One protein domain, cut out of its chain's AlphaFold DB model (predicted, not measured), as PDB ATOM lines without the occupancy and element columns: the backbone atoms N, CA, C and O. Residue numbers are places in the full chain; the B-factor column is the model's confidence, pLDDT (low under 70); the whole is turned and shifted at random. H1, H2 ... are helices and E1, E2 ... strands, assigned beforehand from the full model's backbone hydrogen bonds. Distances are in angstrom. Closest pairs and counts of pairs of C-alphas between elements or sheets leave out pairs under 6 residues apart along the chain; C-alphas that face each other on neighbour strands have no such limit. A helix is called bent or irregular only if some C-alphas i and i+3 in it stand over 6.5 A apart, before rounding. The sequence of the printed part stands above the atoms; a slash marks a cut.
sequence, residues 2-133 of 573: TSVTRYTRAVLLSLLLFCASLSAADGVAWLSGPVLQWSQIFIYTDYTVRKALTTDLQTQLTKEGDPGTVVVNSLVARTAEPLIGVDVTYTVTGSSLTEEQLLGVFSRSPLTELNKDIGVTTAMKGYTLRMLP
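AT A GLANCE: This is residues 2 to 133 of the 573 residues of an uncharacterized protein of Angomonas deanei (UniProt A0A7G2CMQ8). A strongly twisted sheet of three strands, order E1, E3, E2, makes two layers with H2a, H2b and H3 on one face, and H4 packs on H2b. From this body residues 2 to 18, of which 4 to 18 belong to H1, stick out as an arm. The printed part has 132 residues, with four named helices and three named strands in the order H1 E1 H2 E2 E3 H3 H4; the sheet is antiparallel, the class mixed. The whole is loose, radius of gyration of the C-alphas 18.9 A, spanning 72 by 25 by 24 A.

HOW THE PARTS SIT: E3, residues 84 to 93, is antiparallel to E1, residues 24 to 32; N 27 and O 90 are within hydrogen-bond range, 2.8 A. E3 and E2, residues 69 to 77, form a hairpin; N 71 and O 91 are within range, 2.9 A. H2, residues 35 to 63, assigned as one helix by its hydrogen bonds, is bent, C-alphas 44 and 47 being 8.8 A apart, into H2a, residues 35 to 44, and H2b, residues 47 to 63. E1, H2, E2 form a split strand-helix-strand unit, E3 between its strands, with a right-handed crossover. H2b touches H4, residues 112 to 119, closest C-alphas Ala 52 and Leu 114, 4.9 A, and H3, residues 99 to 106, closest Leu 57 and Phe 106, 6.3 A. Every O i to N i+4 pair is within range in H2b, H3 and H4; in H2a 3 of 6 are.

IN THESE COORDINATES: H1, residues 4 to 20, begins at C-alpha 4 (168.209, 124.415, 93.886) and measures 23.7 A; E3 measures 25.7 A. H4 ends at C-alpha 119 (136.038, 122.412, 144.927).

THE WHOLE: The printed part has no cut and no long link; pLDDT is under 70 in 47 residues, among them 2 to 24.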
ATOM      1  N   THR A   2     172.594 123.770  89.996       49.62
ATOM      2  CA  THR A   2     173.337 123.733  91.283       49.62
ATOM      3  C   THR A   2     172.804 124.591  92.444       49.62
ATOM      4  O   THR A   2     173.140 124.305  93.588       49.62
ATOM      5  N   SER A   3     172.001 125.633  92.193       49.72
ATOM      6  CA  SER A   3     171.423 126.466  93.266       49.72
ATOM      7  C   SER A   3     170.299 125.747  94.028       49.72
ATOM      8  O   SER A   3     170.289 125.727  95.258       49.72
ATOM      9  N   VAL A   4     169.394 125.075  93.303       52.03
ATOM     10  CA  VAL A   4     168.209 124.415  93.886       52.03
ATOM     11  C   VAL A   4     168.623 123.341  94.893       52.03
ATOM     12  O   VAL A   4     168.074 123.289  95.985       52.03
ATOM     13  N   THR A   5     169.657 122.554  94.581       53.56
ATOM     14  CA  THR A   5     170.212 121.524  95.478       53.56
ATOM     15  C   THR A   5     170.928 122.071  96.715       53.56
ATOM     16  O   THR A   5     171.156 121.310  97.655       53.56
ATOM     17  N   ARG A   6     171.284 123.364  96.754       53.69
ATOM     18  CA  ARG A   6     171.773 124.026  97.974       53.69
ATOM     19  C   ARG A   6     170.615 124.530  98.828       53.69
ATOM     20  O   ARG A   6     170.625 124.279 100.026       53.69
ATOM     21  N   TYR A   7     169.601 125.144  98.219       55.78
ATOM     22  CA  TYR A   7     168.395 125.573  98.934       55.78
ATOM     23  C   TYR A   7     167.611 124.397  99.524       55.78
ATOM     24  O   TYR A   7     167.275 124.442 100.703       55.78
ATOM     25  N   THR A   8     167.384 123.313  98.774       58.31
ATOM     26  CA  THR A   8     166.696 122.134  99.330       58.31
ATOM     27  C   THR A   8     167.509 121.460 100.427       58.31
ATOM     28  O   THR A   8     166.923 121.055 101.421       58.31
ATOM     29  N   ARG A   9     168.845 121.393 100.323       56.12
ATOM     30  CA  ARG A   9     169.686 120.893 101.424       56.12
ATOM     31  C   ARG A   9     169.658 121.802 102.649       56.12
ATOM     32  O   ARG A   9     169.594 121.271 103.747       56.12
ATOM     33  N   ALA A  10     169.676 123.123 102.483       60.91
ATOM     34  CA  ALA A  10     169.561 124.058 103.600       60.91
ATOM     35  C   ALA A  10     168.201 123.920 104.299       60.91
ATOM     36  O   ALA A  10     168.165 123.701 105.502       60.91
ATOM     37  N   VAL A  11     167.096 123.934 103.542       66.19
ATOM     38  CA  VAL A  11     165.738 123.753 104.082       66.19
ATOM     39  C   VAL A  11     165.567 122.381 104.736       66.19
ATOM     40  O   VAL A  11     164.985 122.309 105.810       66.19
ATOM     41  N   LEU A  12     166.103 121.301 104.152       57.38
ATOM     42  CA  LEU A  12     166.024 119.966 104.755       57.38
ATOM     43  C   LEU A  12     166.885 119.855 106.022       57.38
ATOM     44  O   LEU A  12     166.462 119.211 106.973       57.38
ATOM     45  N   LEU A  13     168.061 120.492 106.065       53.19
ATOM     46  CA  LEU A  13     168.896 120.529 107.269       53.19
ATOM     47  C   LEU A  13     168.234 121.367 108.370       53.19
ATOM     48  O   LEU A  13     168.240 120.951 109.521       53.19
ATOM     49  N   SER A  14     167.609 122.497 108.020       54.94
ATOM     50  CA  SER A  14     166.791 123.285 108.944       54.94
ATOM     51  C   SER A  14     165.582 122.498 109.445       54.94
ATOM     52  O   SER A  14     165.356 122.500 110.646       54.94
ATOM     53  N   LEU A  15     164.851 121.772 108.586       50.75
ATOM     54  CA  LEU A  15     163.753 120.898 109.023       50.75
ATOM     55  C   LEU A  15     164.249 119.778 109.943       50.75
ATOM     56  O   LEU A  15     163.619 119.505 110.953       50.75
ATOM     57  N   LEU A  16     165.380 119.143 109.623       48.56
ATOM     58  CA  LEU A  16     165.952 118.082 110.454       48.56
ATOM     59  C   LEU A  16     166.445 118.613 111.805       48.56
ATOM     60  O   LEU A  16     166.251 117.938 112.807       48.56
ATOM     61  N   LEU A  17     167.011 119.823 111.858       48.59
ATOM     62  CA  LEU A  17     167.361 120.497 113.113       48.59
ATOM     63  C   LEU A  17     166.113 120.898 113.917       48.59
ATOM     64  O   LEU A  17     166.105 120.721 115.128       48.59
ATOM     65  N   PHE A  18     165.052 121.367 113.252       46.34
ATOM     66  CA  PHE A  18     163.788 121.753 113.890       46.34
ATOM     67  C   PHE A  18     162.967 120.541 114.362       46.34
ATOM     68  O   PHE A  18     162.244 120.638 115.342       46.34
ATOM     69  N   CYS A  19     163.089 119.383 113.705       40.91
ATOM     70  CA  CYS A  19     162.516 118.119 114.176       40.91
ATOM     71  C   CYS A  19     163.377 117.442 115.254       40.91
ATOM     72  O   CYS A  19     162.832 116.736 116.097       40.91
ATOM     73  N   ALA A  20     164.698 117.650 115.257       39.94
ATOM     74  CA  ALA A  20     165.600 117.102 116.274       39.94
ATOM     75  C   ALA A  20     165.504 117.814 117.637       39.94
ATOM     76  O   ALA A  20     166.017 117.288 118.621       39.94
ATOM     77  N   SER A  21     164.855 118.982 117.706       44.47
ATOM     78  CA  SER A  21     164.608 119.721 118.950       44.47
ATOM     79  C   SER A  21     163.278 119.391 119.640       44.47
ATOM     80  O   SER A  21     163.024 119.936 120.706       44.47
ATOM     81  N   LEU A  22     162.431 118.516 119.079       48.75
ATOM     82  CA  LEU A  22     161.213 118.049 119.758       48.75
ATOM     83  C   LEU A  22     161.541 116.852 120.664       48.75
ATOM     84  O   LEU A  22     161.265 115.700 120.323       48.75
ATOM     85  N   SER A  23     162.138 117.122 121.823       55.47
ATOM     86  CA  SER A  23     162.263 116.131 122.893       55.47
ATOM     87  C   SER A  23     160.900 115.804 123.519       55.47
ATOM     88  O   SER A  23     159.945 116.589 123.473       55.47
ATOM     89  N   ALA A  24     160.819 114.616 124.117       59.84
ATOM     90  CA  ALA A  24     159.870 114.337 125.184       59.84
ATOM     91  C   ALA A  24     160.594 114.563 126.518       59.84
ATOM     92  O   ALA A  24     161.708 114.068 126.688       59.84
ATOM     93  N   ALA A  25     159.976 115.315 127.422       70.75
ATOM     94  CA  ALA A  25     160.425 115.508 128.794       70.75
ATOM     95  C   ALA A  25     159.423 114.815 129.725       70.75
ATOM     96  O   ALA A  25     158.256 115.211 129.784       70.75
ATOM     97  N   ASP A  26     159.869 113.772 130.424       79.12
ATOM     98  CA  ASP A  26     159.085 113.111 131.467       79.12
ATOM     99  C   ASP A  26     159.325 113.821 132.801       79.12
ATOM    100  O   ASP A  26     160.462 113.987 133.237       79.12
ATOM    101  N   GLY A  27     158.245 114.254 133.445       77.56
ATOM    102  CA  GLY A  27     158.276 115.014 134.684       77.56
ATOM    103  C   GLY A  27     157.514 114.334 135.814       77.56
ATOM    104  O   GLY A  27     156.521 113.626 135.611       77.56
ATOM    105  N   VAL A  28     157.983 114.591 137.032       79.69
ATOM    106  CA  VAL A  28     157.308 114.227 138.279       79.69
ATOM    107  C   VAL A  28     156.931 115.512 138.998       79.69
ATOM    108  O   VAL A  28     157.670 116.495 138.966       79.69
ATOM    109  N   ALA A  29     155.762 115.505 139.618       80.75
ATOM    110  CA  ALA A  29     155.292 116.604 140.436       80.75
ATOM    111  C   ALA A  29     154.427 116.100 141.584       80.75
ATOM    112  O   ALA A  29     154.089 114.924 141.695       80.75
ATOM    113  N   TRP A  30     154.025 117.048 142.404       81.31
ATOM    114  CA  TRP A  30     153.238 116.884 143.601       81.31
ATOM    115  C   TRP A  30     152.003 117.783 143.528       81.31
ATOM    116  O   TRP A  30     152.091 118.909 143.037       81.31
ATOM    117  N   LEU A  31     150.851 117.308 144.008       81.75
ATOM    118  CA  LEU A  31     149.686 118.168 144.268       81.75
ATOM    119  C   LEU A  31     149.524 118.375 145.768       81.75
ATOM    120  O   LEU A  31     149.581 117.412 146.539       81.75
ATOM    121  N   SER A  32     149.282 119.622 146.170       76.69
ATOM    122  CA  SER A  32     148.971 119.953 147.560       76.69
ATOM    123  C   SER A  32     147.620 119.379 148.010       76.69
ATOM    124  O   SER A  32     146.755 119.015 147.207       76.69
ATOM    125  N   GLY A  33     147.432 119.317 149.325       72.25
ATOM    126  CA  GLY A  33     146.159 119.034 149.981       72.25
ATOM    127  C   GLY A  33     146.076 117.633 150.602       72.25
ATOM    128  O   GLY A  33     146.916 116.770 150.333       72.25
ATOM    129  N   PRO A  34     145.076 117.368 151.460       69.19
ATOM    130  CA  PRO A  34     145.141 116.234 152.377       69.19
ATOM    131  C   PRO A  34     145.009 114.854 151.721       69.19
ATOM    132  O   PRO A  34     144.024 114.536 151.053       69.19
ATOM    133  N   VAL A  35     145.982 113.990 152.027       70.44
ATOM    134  CA  VAL A  35     146.067 112.564 151.656       70.44
ATOM    135  C   VAL A  35     144.728 111.819 151.767       70.44
ATOM    136  O   VAL A  35     144.322 111.124 150.836       70.44
ATOM    137  N   LEU A  36     144.009 111.978 152.883       65.88
ATOM    138  CA  LEU A  36     142.760 111.250 153.137       65.88
ATOM    139  C   LEU A  36     141.551 111.781 152.349       65.88
ATOM    140  O   LEU A  36     140.566 111.064 152.203       65.88
ATOM    141  N   GLN A  37     141.616 113.006 151.825       72.94
ATOM    142  CA  GLN A  37     140.583 113.568 150.947       72.94
ATOM    143  C   GLN A  37     140.889 113.200 149.488       72.94
ATOM    144  O   GLN A  37     140.007 112.727 148.770       72.94
ATOM    145  N   TRP A  38     142.160 113.281 149.082       77.00
ATOM    146  CA  TRP A  38     142.634 112.787 147.787       77.00
ATOM    147  C   TRP A  38     142.364 111.291 147.572       77.00
ATOM    148  O   TRP A  38     141.913 110.902 146.492       77.00
ATOM    149  N   SER A  39     142.550 110.453 148.597       71.38
ATOM    150  CA  SER A  39     142.233 109.022 148.498       71.38
ATOM    151  C   SER A  39     140.741 108.758 148.255       71.38
ATOM    152  O   SER A  39     140.411 107.825 147.528       71.38
ATOM    153  N   GLN A  40     139.835 109.598 148.772       68.25
ATOM    154  CA  GLN A  40     138.397 109.494 148.493       68.25
ATOM    155  C   GLN A  40     138.027 109.972 147.085       68.25
ATOM    156  O   GLN A  40     137.166 109.369 146.446       68.25
ATOM    157  N   ILE A  41     138.693 111.010 146.573       74.12
ATOM    158  CA  ILE A  41     138.481 111.532 145.214       74.12
ATOM    159  C   ILE A  41     138.827 110.460 144.169       74.12
ATOM    160  O   ILE A  41     138.022 110.166 143.281       74.12
ATOM    161  N   PHE A  42     139.977 109.793 144.305       73.31
ATOM    162  CA  PHE A  42     140.418 108.791 143.325       73.31
ATOM    163  C   PHE A  42     139.590 107.504 143.283       73.31
ATOM    164  O   PHE A  42     139.614 106.828 142.256       73.31
ATOM    165  N   ILE A  43     138.801 107.188 144.318       60.62
ATOM    166  CA  ILE A  43     137.849 106.061 144.272       60.62
ATOM    167  C   ILE A  43     136.787 106.273 143.173       60.62
ATOM    168  O   ILE A  43     136.259 105.295 142.644       60.62
ATOM    169  N   TYR A  44     136.498 107.528 142.796       58.19
ATOM    170  CA  TYR A  44     135.387 107.860 141.899       58.19
ATOM    171  C   TYR A  44     135.765 108.668 140.645       58.19
ATOM    172  O   TYR A  44     135.043 108.573 139.653       58.19
ATOM    173  N   THR A  45     136.837 109.476 140.654       74.12
ATOM    174  CA  THR A  45     137.028 110.522 139.619       74.12
ATOM    175  C   THR A  45     138.429 110.662 139.005       74.12
ATOM    176  O   THR A  45     138.628 111.605 138.244       74.12
ATOM    177  N   ASP A  46     139.381 109.743 139.231       78.94
ATOM    178  CA  ASP A  46     140.772 109.836 138.717       78.94
ATOM    179  C   ASP A  46     140.891 110.311 137.248       78.94
ATOM    180  O   ASP A  46     141.638 111.246 136.962       78.94
ATOM    181  N   TYR A  47     140.118 109.738 136.318       82.81
ATOM    182  CA  TYR A  47     140.134 110.159 134.910       82.81
ATOM    183  C   TYR A  47     139.755 111.641 134.722       82.81
ATOM    184  O   TYR A  47     140.381 112.348 133.931       82.81
ATOM    185  N   THR A  48     138.756 112.126 135.465       83.62
ATOM    186  CA  THR A  48     138.349 113.537 135.467       83.62
ATOM    187  C   THR A  48     139.462 114.411 136.036       83.62
ATOM    188  O   THR A  48     139.823 115.400 135.407       83.62
ATOM    189  N   VAL A  49     140.077 114.006 137.155       85.88
ATOM    190  CA  VAL A  49     141.202 114.727 137.775       85.88
ATOM    191  C   VAL A  49     142.393 114.829 136.815       85.88
ATOM    192  O   VAL A  49     142.907 115.924 136.587       85.88
ATOM    193  N   ARG A  50     142.801 113.715 136.185       88.75
ATOM    194  CA  ARG A  50     143.881 113.700 135.181       88.75
ATOM    195  C   ARG A  50     143.564 114.588 133.987       88.75
ATOM    196  O   ARG A  50     144.449 115.301 133.515       88.75
ATOM    197  N   LYS A  51     142.313 114.596 133.517       89.12
ATOM    198  CA  LYS A  51     141.869 115.467 132.423       89.12
ATOM    199  C   LYS A  51     141.886 116.949 132.821       89.12
ATOM    200  O   LYS A  51     142.367 117.764 132.035       89.12
ATOM    201  N   ALA A  52     141.390 117.301 134.006       89.94
ATOM    202  CA  ALA A  52     141.387 118.674 134.508       89.94
ATOM    203  C   ALA A  52     142.820 119.207 134.666       89.94
ATOM    204  O   ALA A  52     143.163 120.216 134.053       89.94
ATOM    205  N   LEU A  53     143.700 118.454 135.340       90.94
ATOM    206  CA  LEU A  53     145.116 118.809 135.472       90.94
ATOM    207  C   LEU A  53     145.815 118.914 134.105       90.94
ATOM    208  O   LEU A  53     146.497 119.899 133.849       90.94
ATOM    209  N   THR A  54     145.601 117.961 133.187       93.56
ATOM    210  CA  THR A  54     146.152 118.051 131.817       93.56
ATOM    211  C   THR A  54     145.693 119.335 131.112       93.56
ATOM    212  O   THR A  54     146.488 119.977 130.429       93.56
ATOM    213  N   THR A  55     144.433 119.739 131.309       93.94
ATOM    214  CA  THR A  55     143.874 120.977 130.740       93.94
ATOM    215  C   THR A  55     144.571 122.208 131.320       93.94
ATOM    216  O   THR A  55     145.044 123.043 130.555       93.94
ATOM    217  N   ASP A  56     144.720 122.288 132.644       93.44
ATOM    218  CA  ASP A  56     145.399 123.403 133.313       93.44
ATOM    219  C   ASP A  56     146.878 123.529 132.907       93.44
ATOM    220  O   ASP A  56     147.348 124.633 132.626       93.44
ATOM    221  N   LEU A  57     147.616 122.416 132.821       93.06
ATOM    222  CA  LEU A  57     149.031 122.432 132.429       93.06
ATOM    223  C   LEU A  57     149.223 122.754 130.946       93.06
ATOM    224  O   LEU A  57     150.101 123.549 130.612       93.06
ATOM    225  N   GLN A  58     148.369 122.230 130.064       95.00
ATOM    226  CA  GLN A  58     148.370 122.620 128.654       95.00
ATOM    227  C   GLN A  58     148.050 124.112 128.497       95.00
ATOM    228  O   GLN A  58     148.723 124.816 127.744       95.00
ATOM    229  N   THR A  59     147.054 124.623 129.225       94.56
ATOM    230  CA  THR A  59     146.728 126.052 129.256       94.56
ATOM    231  C   THR A  59     147.904 126.889 129.760       94.56
ATOM    232  O   THR A  59     148.196 127.925 129.164       94.56
ATOM    233  N   GLN A  60     148.609 126.455 130.807       93.00
ATOM    234  CA  GLN A  60     149.755 127.187 131.344       93.00
ATOM    235  C   GLN A  60     150.947 127.194 130.373       93.00
ATOM    236  O   GLN A  60     151.501 128.262 130.129       93.00
ATOM    237  N   LEU A  61     151.268 126.065 129.733       92.44
ATOM    238  CA  LEU A  61     152.303 125.985 128.693       92.44
ATOM    239  C   LEU A  61     151.977 126.888 127.484       92.44
ATOM    240  O   LEU A  61     152.838 127.600 126.969       92.44
ATOM    241  N   THR A  62     150.696 126.943 127.103       92.62
ATOM    242  CA  THR A  62     150.209 127.766 125.982       92.62
ATOM    243  C   THR A  62     150.313 129.273 126.271       92.62
ATOM    244  O   THR A  62     150.568 130.051 125.354       92.62
ATOM    245  N   LYS A  63     150.154 129.716 127.533       91.50
ATOM    246  CA  LYS A  63     150.340 131.133 127.933       91.50
ATOM    247  C   LYS A  63     151.779 131.618 127.756       91.50
ATOM    248  O   LYS A  63     151.984 132.789 127.455       91.50
ATOM    249  N   GLU A  64     152.753 130.731 127.939       90.00
ATOM    250  CA  GLU A  64     154.185 131.020 127.766       90.00
ATOM    251  C   GLU A  64     154.597 131.006 126.275       90.00
ATOM    252  O   GLU A  64     155.741 131.298 125.937       90.00
ATOM    253  N   GLY A  65     153.657 130.701 125.367       88.50
ATOM    254  CA  GLY A  65     153.865 130.690 123.916       88.50
ATOM    255  C   GLY A  65     154.494 129.407 123.368       88.50
ATOM    256  O   GLY A  65     154.835 129.362 122.185       88.50
ATOM    257  N   ASP A  66     154.647 128.373 124.196       89.50
ATOM    258  CA  ASP A  66     155.287 127.120 123.808       89.50
ATOM    259  C   ASP A  66     154.297 126.156 123.109       89.50
ATOM    260  O   ASP A  66     153.159 126.008 123.562       89.50
ATOM    261  N   PRO A  67     154.692 125.488 122.003       87.06
ATOM    262  CA  PRO A  67     153.808 124.607 121.235       87.06
ATOM    263  C   PRO A  67     153.717 123.170 121.781       87.06
ATOM    264  O   PRO A  67     153.092 122.324 121.137       87.06
ATOM    265  N   GLY A  68     154.358 122.863 122.914       89.38
ATOM    266  CA  GLY A  68     154.393 121.516 123.473       89.38
ATOM    267  C   GLY A  68     153.017 120.981 123.881       89.38
ATOM    268  O   GLY A  68     152.088 121.726 124.198       89.38
ATOM    269  N   THR A  69     152.882 119.655 123.881       92.62
ATOM    270  CA  THR A  69     151.677 118.944 124.334       92.62
ATOM    271  C   THR A  69     151.946 118.216 125.644       92.62
ATOM    272  O   THR A  69     152.861 117.390 125.709       92.62
ATOM    273  N   VAL A  70     151.146 118.504 126.672       93.25
ATOM    274  CA  VAL A  70     151.217 117.887 128.006       93.25
ATOM    275  C   VAL A  70     150.234 116.720 128.106       93.25
ATOM    276  O   VAL A  70     149.097 116.816 127.646       93.25
ATOM    277  N   VAL A  71     150.646 115.631 128.755       91.69
ATOM    278  CA  VAL A  71     149.777 114.509 129.147       91.69
ATOM    279  C   VAL A  71     150.072 114.131 130.596       91.69
ATOM    280  O   VAL A  71     151.219 113.840 130.928       91.69
ATOM    281  N   VAL A  72     149.054 114.102 131.462       91.38
ATOM    282  CA  VAL A  72     149.178 113.528 132.815       91.38
ATOM    283  C   VAL A  72     148.995 112.014 132.734       91.38
ATOM    284  O   VAL A  72     147.905 111.518 132.443       91.38
ATOM    285  N   ASN A  73     150.065 111.276 133.014       88.12
ATOM    286  CA  ASN A  73     150.115 109.825 132.878       88.12
ATOM    287  C   ASN A  73     149.464 109.134 134.085       88.12
ATOM    288  O   ASN A  73     148.533 108.341 133.918       88.12
ATOM    289  N   SER A  74     149.899 109.471 135.305       86.31
ATOM    290  CA  SER A  74     149.386 108.886 136.551       86.31
ATOM    291  C   SER A  74     149.183 109.916 137.656       86.31
ATOM    292  O   SER A  74     149.911 110.904 137.743       86.31
ATOM    293  N   LEU A  75     148.249 109.601 138.552       86.38
ATOM    294  CA  LEU A  75     148.089 110.208 139.869       86.38
ATOM    295  C   LEU A  75     148.108 109.077 140.899       86.38
ATOM    296  O   LEU A  75     147.443 108.060 140.703       86.38
ATOM    297  N   VAL A  76     148.876 109.230 141.973       81.88
ATOM    298  CA  VAL A  76     148.967 108.248 143.061       81.88
ATOM    299  C   VAL A  76     148.793 108.984 144.380       81.88
ATOM    300  O   VAL A  76     149.607 109.841 144.708       81.88
ATOM    301  N   ALA A  77     147.743 108.673 145.144       76.88
ATOM    302  CA  ALA A  77     147.605 109.243 146.482       76.88
ATOM    303  C   ALA A  77     148.727 108.738 147.401       76.88
ATOM    304  O   ALA A  77     148.947 107.528 147.508       76.88
ATOM    305  N   ARG A  78     149.400 109.664 148.093       74.19
ATOM    306  CA  ARG A  78     150.339 109.334 149.179       74.19
ATOM    307  C   ARG A  78     149.551 108.832 150.397       74.19
ATOM    308  O   ARG A  78     148.329 108.951 150.431       74.19
ATOM    309  N   THR A  79     150.216 108.229 151.385       60.53
ATOM    310  CA  THR A  79     149.523 107.500 152.474       60.53
ATOM    311  C   THR A  79     149.824 107.965 153.900       60.53
ATOM    312  O   THR A  79     148.996 107.715 154.771       60.53
ATOM    313  N   ALA A  80     150.964 108.614 154.164       52.50
ATOM    314  CA  ALA A  80     151.399 108.937 155.535       52.50
ATOM    315  C   ALA A  80     152.354 110.148 155.646       52.50
ATOM    316  O   ALA A  80     152.983 110.337 156.679       52.50
ATOM    317  N   GLU A  81     152.508 110.936 154.581       53.97
ATOM    318  CA  GLU A  81     153.602 111.906 154.415       53.97
ATOM    319  C   GLU A  81     153.081 113.223 153.777       53.97
ATOM    320  O   GLU A  81     151.904 113.287 153.406       53.97
ATOM    321  N   PRO A  82     153.872 114.312 153.721       51.88
ATOM    322  CA  PRO A  82     153.483 115.621 154.267       51.88
ATOM    323  C   PRO A  82     152.507 116.466 153.422       51.88
ATOM    324  O   PRO A  82     152.870 117.525 152.924       51.88
ATOM    325  N   LEU A  83     151.254 116.022 153.264       56.53
ATOM    326  CA  LEU A  83     150.140 116.753 152.616       56.53
ATOM    327  C   LEU A  83     150.449 117.382 151.239       56.53
ATOM    328  O   LEU A  83     149.704 118.211 150.710       56.53
ATOM    329  N   ILE A  84     151.485 116.859 150.595       65.94
ATOM    330  CA  ILE A  84     151.388 116.407 149.223       65.94
ATOM    331  C   ILE A  84     150.432 115.219 149.213       65.94
ATOM    332  O   ILE A  84     150.777 114.115 149.637       65.94
ATOM    333  N   GLY A  85     149.217 115.447 148.736       69.50
ATOM    334  CA  GLY A  85     148.221 114.392 148.647       69.50
ATOM    335  C   GLY A  85     148.495 113.406 147.520       69.50
ATOM    336  O   GLY A  85     148.065 112.258 147.614       69.50
ATOM    337  N   VAL A  86     149.203 113.837 146.469       79.69
ATOM    338  CA  VAL A  86     149.324 113.100 145.203       79.69
ATOM    339  C   VAL A  86     150.725 113.206 144.606       79.69
ATOM    340  O   VAL A  86     151.205 114.315 144.373       79.69
ATOM    341  N   ASP A  87     151.320 112.063 144.262       81.56
ATOM    342  CA  ASP A  87     152.425 111.971 143.305       81.56
ATOM    343  C   ASP A  87     151.861 111.960 141.867       81.56
ATOM    344  O   ASP A  87     151.034 111.118 141.503       81.56
ATOM    345  N   VAL A  88     152.306 112.907 141.041       85.75
ATOM    346  CA  VAL A  88     151.913 113.099 139.637       85.75
ATOM    347  C   VAL A  88     153.058 112.671 138.730       85.75
ATOM    348  O   VAL A  88     154.197 113.085 138.941       85.75
ATOM    349  N   THR A  89     152.757 111.935 137.661       87.56
ATOM    350  CA  THR A  89     153.684 111.794 136.524       87.56
ATOM    351  C   THR A  89     153.057 112.370 135.262       87.56
ATOM    352  O   THR A  89     151.869 112.170 134.997       87.56
ATOM    353  N   TYR A  90     153.845 113.101 134.479       88.81
ATOM    354  CA  TYR A  90     153.410 113.720 133.229       88.81
ATOM    355  C   TYR A  90     154.509 113.640 132.168       88.81
ATOM    356  O   TYR A  90     155.687 113.553 132.494       88.81
ATOM    357  N   THR A  91     154.123 113.709 130.898       90.44
ATOM    358  CA  THR A  91     155.054 113.859 129.773       90.44
ATOM    359  C   THR A  91     154.713 115.142 129.027       90.44
ATOM    360  O   THR A  91     153.543 115.405 128.743       90.44
ATOM    361  N   VAL A  92     155.728 115.929 128.675       89.88
ATOM    362  CA  VAL A  92     155.611 117.049 127.733       89.88
ATOM    363  C   VAL A  92     156.311 116.658 126.441       89.88
ATOM    364  O   VAL A  92     157.478 116.279 126.458       89.88
ATOM    365  N   THR A  93     155.617 116.741 125.308       90.25
ATOM    366  CA  THR A  93     156.168 116.382 123.992       90.25
ATOM    367  C   THR A  93     156.225 117.592 123.073       90.25
ATOM    368  O   THR A  93     155.262 118.350 122.973       90.25
ATOM    369  N   GLY A  94     157.356 117.782 122.391       85.31
ATOM    370  CA  GLY A  94     157.516 118.839 121.391       85.31
ATOM    371  C   GLY A  94     157.581 120.265 121.943       85.31
ATOM    372  O   GLY A  94     157.349 121.212 121.193       85.31
ATOM    373  N   SER A  95     157.893 120.412 123.232       86.44
ATOM    374  CA  SER A  95     158.202 121.709 123.835       86.44
ATOM    375  C   SER A  95     159.575 122.215 123.388       86.44
ATOM    376  O   SER A  95     160.454 121.432 123.031       86.44
ATOM    377  N   SER A  96     159.753 123.533 123.419       84.75
ATOM    378  CA  SER A  96     161.027 124.228 123.210       84.75
ATOM    379  C   SER A  96     161.732 124.619 124.518       84.75
ATOM    380  O   SER A  96     162.868 125.096 124.482       84.75
ATOM    381  N   LEU A  97     161.066 124.416 125.660       83.69
ATOM    382  CA  LEU A  97     161.563 124.729 126.998       83.69
ATOM    383  C   LEU A  97     162.446 123.602 127.560       83.69
ATOM    384  O   LEU A  97     162.241 122.424 127.265       83.69
ATOM    385  N   THR A  98     163.412 123.953 128.413       81.88
ATOM    386  CA  THR A  98     164.161 122.963 129.209       81.88
ATOM    387  C   THR A  98     163.289 122.369 130.317       81.88
ATOM    388  O   THR A  98     162.283 122.960 130.709       81.88
ATOM    389  N   GLU A  99     163.692 121.227 130.880       74.50
ATOM    390  CA  GLU A  99     163.014 120.620 132.036       74.50
ATOM    391  C   GLU A  99     162.864 121.626 133.188       74.50
ATOM    392  O   GLU A  99     161.752 121.862 133.649       74.50
ATOM    393  N   GLU A 100     163.945 122.314 133.566       72.69
ATOM    394  CA  GLU A 100     163.966 123.366 134.597       72.69
ATOM    395  C   GLU A 100     162.974 124.510 134.305       72.69
ATOM    396  O   GLU A 100     162.291 125.002 135.206       72.69
ATOM    397  N   GLN A 101     162.858 124.918 133.035       80.38
ATOM    398  CA  GLN A 101     161.882 125.921 132.605       80.38
ATOM    399  C   GLN A 101     160.449 125.387 132.705       80.38
ATOM    400  O   GLN A 101     159.574 126.117 133.166       80.38
ATOM    401  N   LEU A 102     160.205 124.123 132.345       81.62
ATOM    402  CA  LEU A 102     158.901 123.472 132.499       81.62
ATOM    403  C   LEU A 102     158.481 123.379 133.974       81.62
ATOM    404  O   LEU A 102     157.326 123.676 134.274       81.62
ATOM    405  N   LEU A 103     159.401 123.072 134.903       77.00
ATOM    406  CA  LEU A 103     159.109 123.129 136.346       77.00
ATOM    407  C   LEU A 103     158.652 124.547 136.736       77.00
ATOM    408  O   LEU A 103     157.579 124.729 137.309       77.00
ATOM    409  N   GLY A 104     159.420 125.571 136.347       74.75
ATOM    410  CA  GLY A 104     159.088 126.968 136.630       74.75
ATOM    411  C   GLY A 104     157.782 127.454 135.985       74.75
ATOM    412  O   GLY A 104     157.147 128.362 136.518       74.75
ATOM    413  N   VAL A 105     157.368 126.879 134.853       84.31
ATOM    414  CA  VAL A 105     156.093 127.181 134.181       84.31
ATOM    415  C   VAL A 105     154.915 126.513 134.890       84.31
ATOM    416  O   VAL A 105     153.896 127.167 135.114       84.31
ATOM    417  N   PHE A 106     155.038 125.238 135.264       86.62
ATOM    418  CA  PHE A 106     153.935 124.484 135.863       86.62
ATOM    419  C   PHE A 106     153.672 124.841 137.330       86.62
ATOM    420  O   PHE A 106     152.510 124.825 137.734       86.62
ATOM    421  N   SER A 107     154.683 125.264 138.100       76.81
ATOM    422  CA  SER A 107     154.469 125.798 139.459       76.81
ATOM    423  C   SER A 107     153.629 127.082 139.469       76.81
ATOM    424  O   SER A 107     152.893 127.336 140.417       76.81
ATOM    425  N   ARG A 108     153.657 127.863 138.376       80.50
ATOM    426  CA  ARG A 108     152.797 129.045 138.172       80.50
ATOM    427  C   ARG A 108     151.376 128.710 137.701       80.50
ATOM    428  O   ARG A 108     150.611 129.626 137.393       80.50
ATOM    429  N   SER A 109     151.007 127.431 137.589       86.00
ATOM    430  CA  SER A 109     149.658 127.050 137.169       86.00
ATOM    431  C   SER A 109     148.641 127.297 138.295       86.00
ATOM    432  O   SER A 109     148.775 126.711 139.367       86.00
ATOM    433  N   PRO A 110     147.577 128.093 138.068       82.44
ATOM    434  CA  PRO A 110     146.525 128.323 139.061       82.44
ATOM    435  C   PRO A 110     145.548 127.140 139.204       82.44
ATOM    436  O   PRO A 110     144.556 127.269 139.921       82.44
ATOM    437  N   LEU A 111     145.774 126.034 138.477       87.94
ATOM    438  CA  LEU A 111     144.972 124.801 138.514       87.94
ATOM    439  C   LEU A 111     143.457 125.083 138.508       87.94
ATOM    440  O   LEU A 111     142.727 124.676 139.407       87.94
ATOM    441  N   THR A 112     142.998 125.894 137.553       87.88
ATOM    442  CA  THR A 112     141.665 126.508 137.561       87.88
ATOM    443  C   THR A 112     140.557 125.504 137.271       87.88
ATOM    444  O   THR A 112     139.541 125.519 137.964       87.88
ATOM    445  N   GLU A 113     140.733 124.621 136.289       87.88
ATOM    446  CA  GLU A 113     139.745 123.578 135.998       87.88
ATOM    447  C   GLU A 113     139.777 122.481 137.074       87.88
ATOM    448  O   GLU A 113     138.725 122.018 137.512       87.88
ATOM    449  N   LEU A 114     140.960 122.139 137.595       85.06
ATOM    450  CA  LEU A 114     141.114 121.180 138.689       85.06
ATOM    451  C   LEU A 114     140.487 121.669 140.009       85.06
ATOM    452  O   LEU A 114     139.723 120.929 140.629       85.06
ATOM    453  N   ASN A 115     140.758 122.910 140.430       79.75
ATOM    454  CA  ASN A 115     140.157 123.506 141.632       79.75
ATOM    455  C   ASN A 115     138.636 123.672 141.495       79.75
ATOM    456  O   ASN A 115     137.911 123.570 142.483       79.75
ATOM    457  N   LYS A 116     138.134 123.888 140.277       79.12
ATOM    458  CA  LYS A 116     136.701 123.961 139.967       79.12
ATOM    459  C   LYS A 116     136.017 122.596 140.069       79.12
ATOM    460  O   LYS A 116     135.000 122.497 140.752       79.12
ATOM    461  N   ASP A 117     136.573 121.552 139.455       69.50
ATOM    462  CA  ASP A 117     135.999 120.199 139.514       69.50
ATOM    463  C   ASP A 117     136.079 119.605 140.934       69.50
ATOM    464  O   ASP A 117     135.127 118.976 141.403       69.50
ATOM    465  N   ILE A 118     137.181 119.838 141.659       66.25
ATOM    466  CA  ILE A 118     137.375 119.306 143.018       66.25
ATOM    467  C   ILE A 118     136.702 120.169 144.097       66.25
ATOM    468  O   ILE A 118     136.144 119.612 145.045       66.25
ATOM    469  N   GLY A 119     136.662 121.496 143.958       55.72
ATOM    470  CA  GLY A 119     136.038 122.412 144.927       55.72
ATOM    471  C   GLY A 119     134.509 122.292 145.036       55.72
ATOM    472  O   GLY A 119     133.916 122.781 145.999       55.72
ATOM    473  N   VAL A 120     133.868 121.605 144.083       51.84
ATOM    474  CA  VAL A 120     132.456 121.182 144.163       51.84
ATOM    475  C   VAL A 120     132.271 119.981 145.104       51.84
ATOM    476  O   VAL A 120     131.184 119.792 145.652       51.84
ATOM    477  N   THR A 121     133.316 119.182 145.350       58.81
ATOM    478  CA  THR A 121     133.256 118.069 146.309       58.81
ATOM    479  C   THR A 121     133.274 118.587 147.749       58.81
ATOM    480  O   THR A 121     134.062 119.458 148.115       58.81
ATOM    481  N   THR A 122     132.432 118.018 148.612       56.06
ATOM    482  CA  THR A 122     132.360 118.398 150.036       56.06
ATOM    483  C   THR A 122     133.639 118.095 150.819       56.06
ATOM    484  O   THR A 122     133.843 118.698 151.868       56.06
ATOM    485  N   ALA A 123     134.503 117.206 150.320       55.88
ATOM    486  CA  ALA A 123     135.765 116.836 150.961       55.88
ATOM    487  C   ALA A 123     136.878 117.891 150.804       55.88
ATOM    488  O   ALA A 123     137.730 117.980 151.678       55.88
ATOM    489  N   MET A 124     136.860 118.686 149.724       62.25
ATOM    490  CA  MET A 124     137.909 119.669 149.385       62.25
ATOM    491  C   MET A 124     137.404 121.121 149.321       62.25
ATOM    492  O   MET A 124     138.116 122.026 148.882       62.25
ATOM    493  N   LYS A 125     136.169 121.383 149.757       61.22
ATOM    494  CA  LYS A 125     135.568 122.720 149.704       61.22
ATOM    495  C   LYS A 125     136.264 123.693 150.672       61.22
ATOM    496  O   LYS A 125     135.927 123.748 151.852       61.22
ATOM    497  N   GLY A 126     137.191 124.487 150.142       57.69
ATOM    498  CA  GLY A 126     137.967 125.493 150.879       57.69
ATOM    499  C   GLY A 126     139.474 125.439 150.613       57.69
ATOM    500  O   GLY A 126     140.158 126.424 150.866       57.69
ATOM    501  N   TYR A 127     139.973 124.333 150.061       64.62
ATOM    502  CA  TYR A 127     141.377 124.172 149.681       64.62
ATOM    503  C   TYR A 127     141.668 124.866 148.350       64.62
ATOM    504  O   TYR A 127     140.789 124.958 147.488       64.62
ATOM    505  N   THR A 128     142.905 125.332 148.165       72.12
ATOM    506  CA  THR A 128     143.387 125.837 146.870       72.12
ATOM    507  C   THR A 128     144.560 124.980 146.425       72.12
ATOM    508  O   THR A 128     145.699 125.179 146.844       72.12
ATOM    509  N   LEU A 129     144.269 124.002 145.570       77.12
ATOM    510  CA  LEU A 129     145.239 123.040 145.066       77.12
ATOM    511  C   LEU A 129     146.315 123.745 144.236       77.12
ATOM    512  O   LEU A 129     146.009 124.603 143.402       77.12
ATOM    513  N   ARG A 130     147.567 123.331 144.445       77.88
ATOM    514  CA  ARG A 130     148.783 123.827 143.784       77.88
ATOM    515  C   ARG A 130     149.597 122.660 143.242       77.88
ATOM    516  O   ARG A 130     149.496 121.546 143.759       77.88
ATOM    517  N   MET A 131     150.421 122.926 142.229       80.19
ATOM    518  CA  MET A 131     151.367 121.955 141.685       80.19
ATOM    519  C   MET A 131     152.788 122.311 142.110       80.19
ATOM    520  O   MET A 131     153.254 123.427 141.899       80.19
ATOM    521  N   LEU A 132     153.475 121.317 142.656       77.31
ATOM    522  CA  LEU A 132     154.863 121.345 143.087       77.31
ATOM    523  C   LEU A 132     155.686 120.452 142.145       77.31
ATOM    524  O   LEU A 132     155.752 119.243 142.361       77.31
ATOM    525  N   PRO A 133     156.267 120.984 141.059       64.25
ATOM    526  CA  PRO A 133     157.025 120.196 140.091       64.25
ATOM    527  C   PRO A 133     158.437 119.888 140.608       64.25
ATOM    528  O   PRO A 133     159.419 120.491 140.184       64.25
TER     529      PRO A 133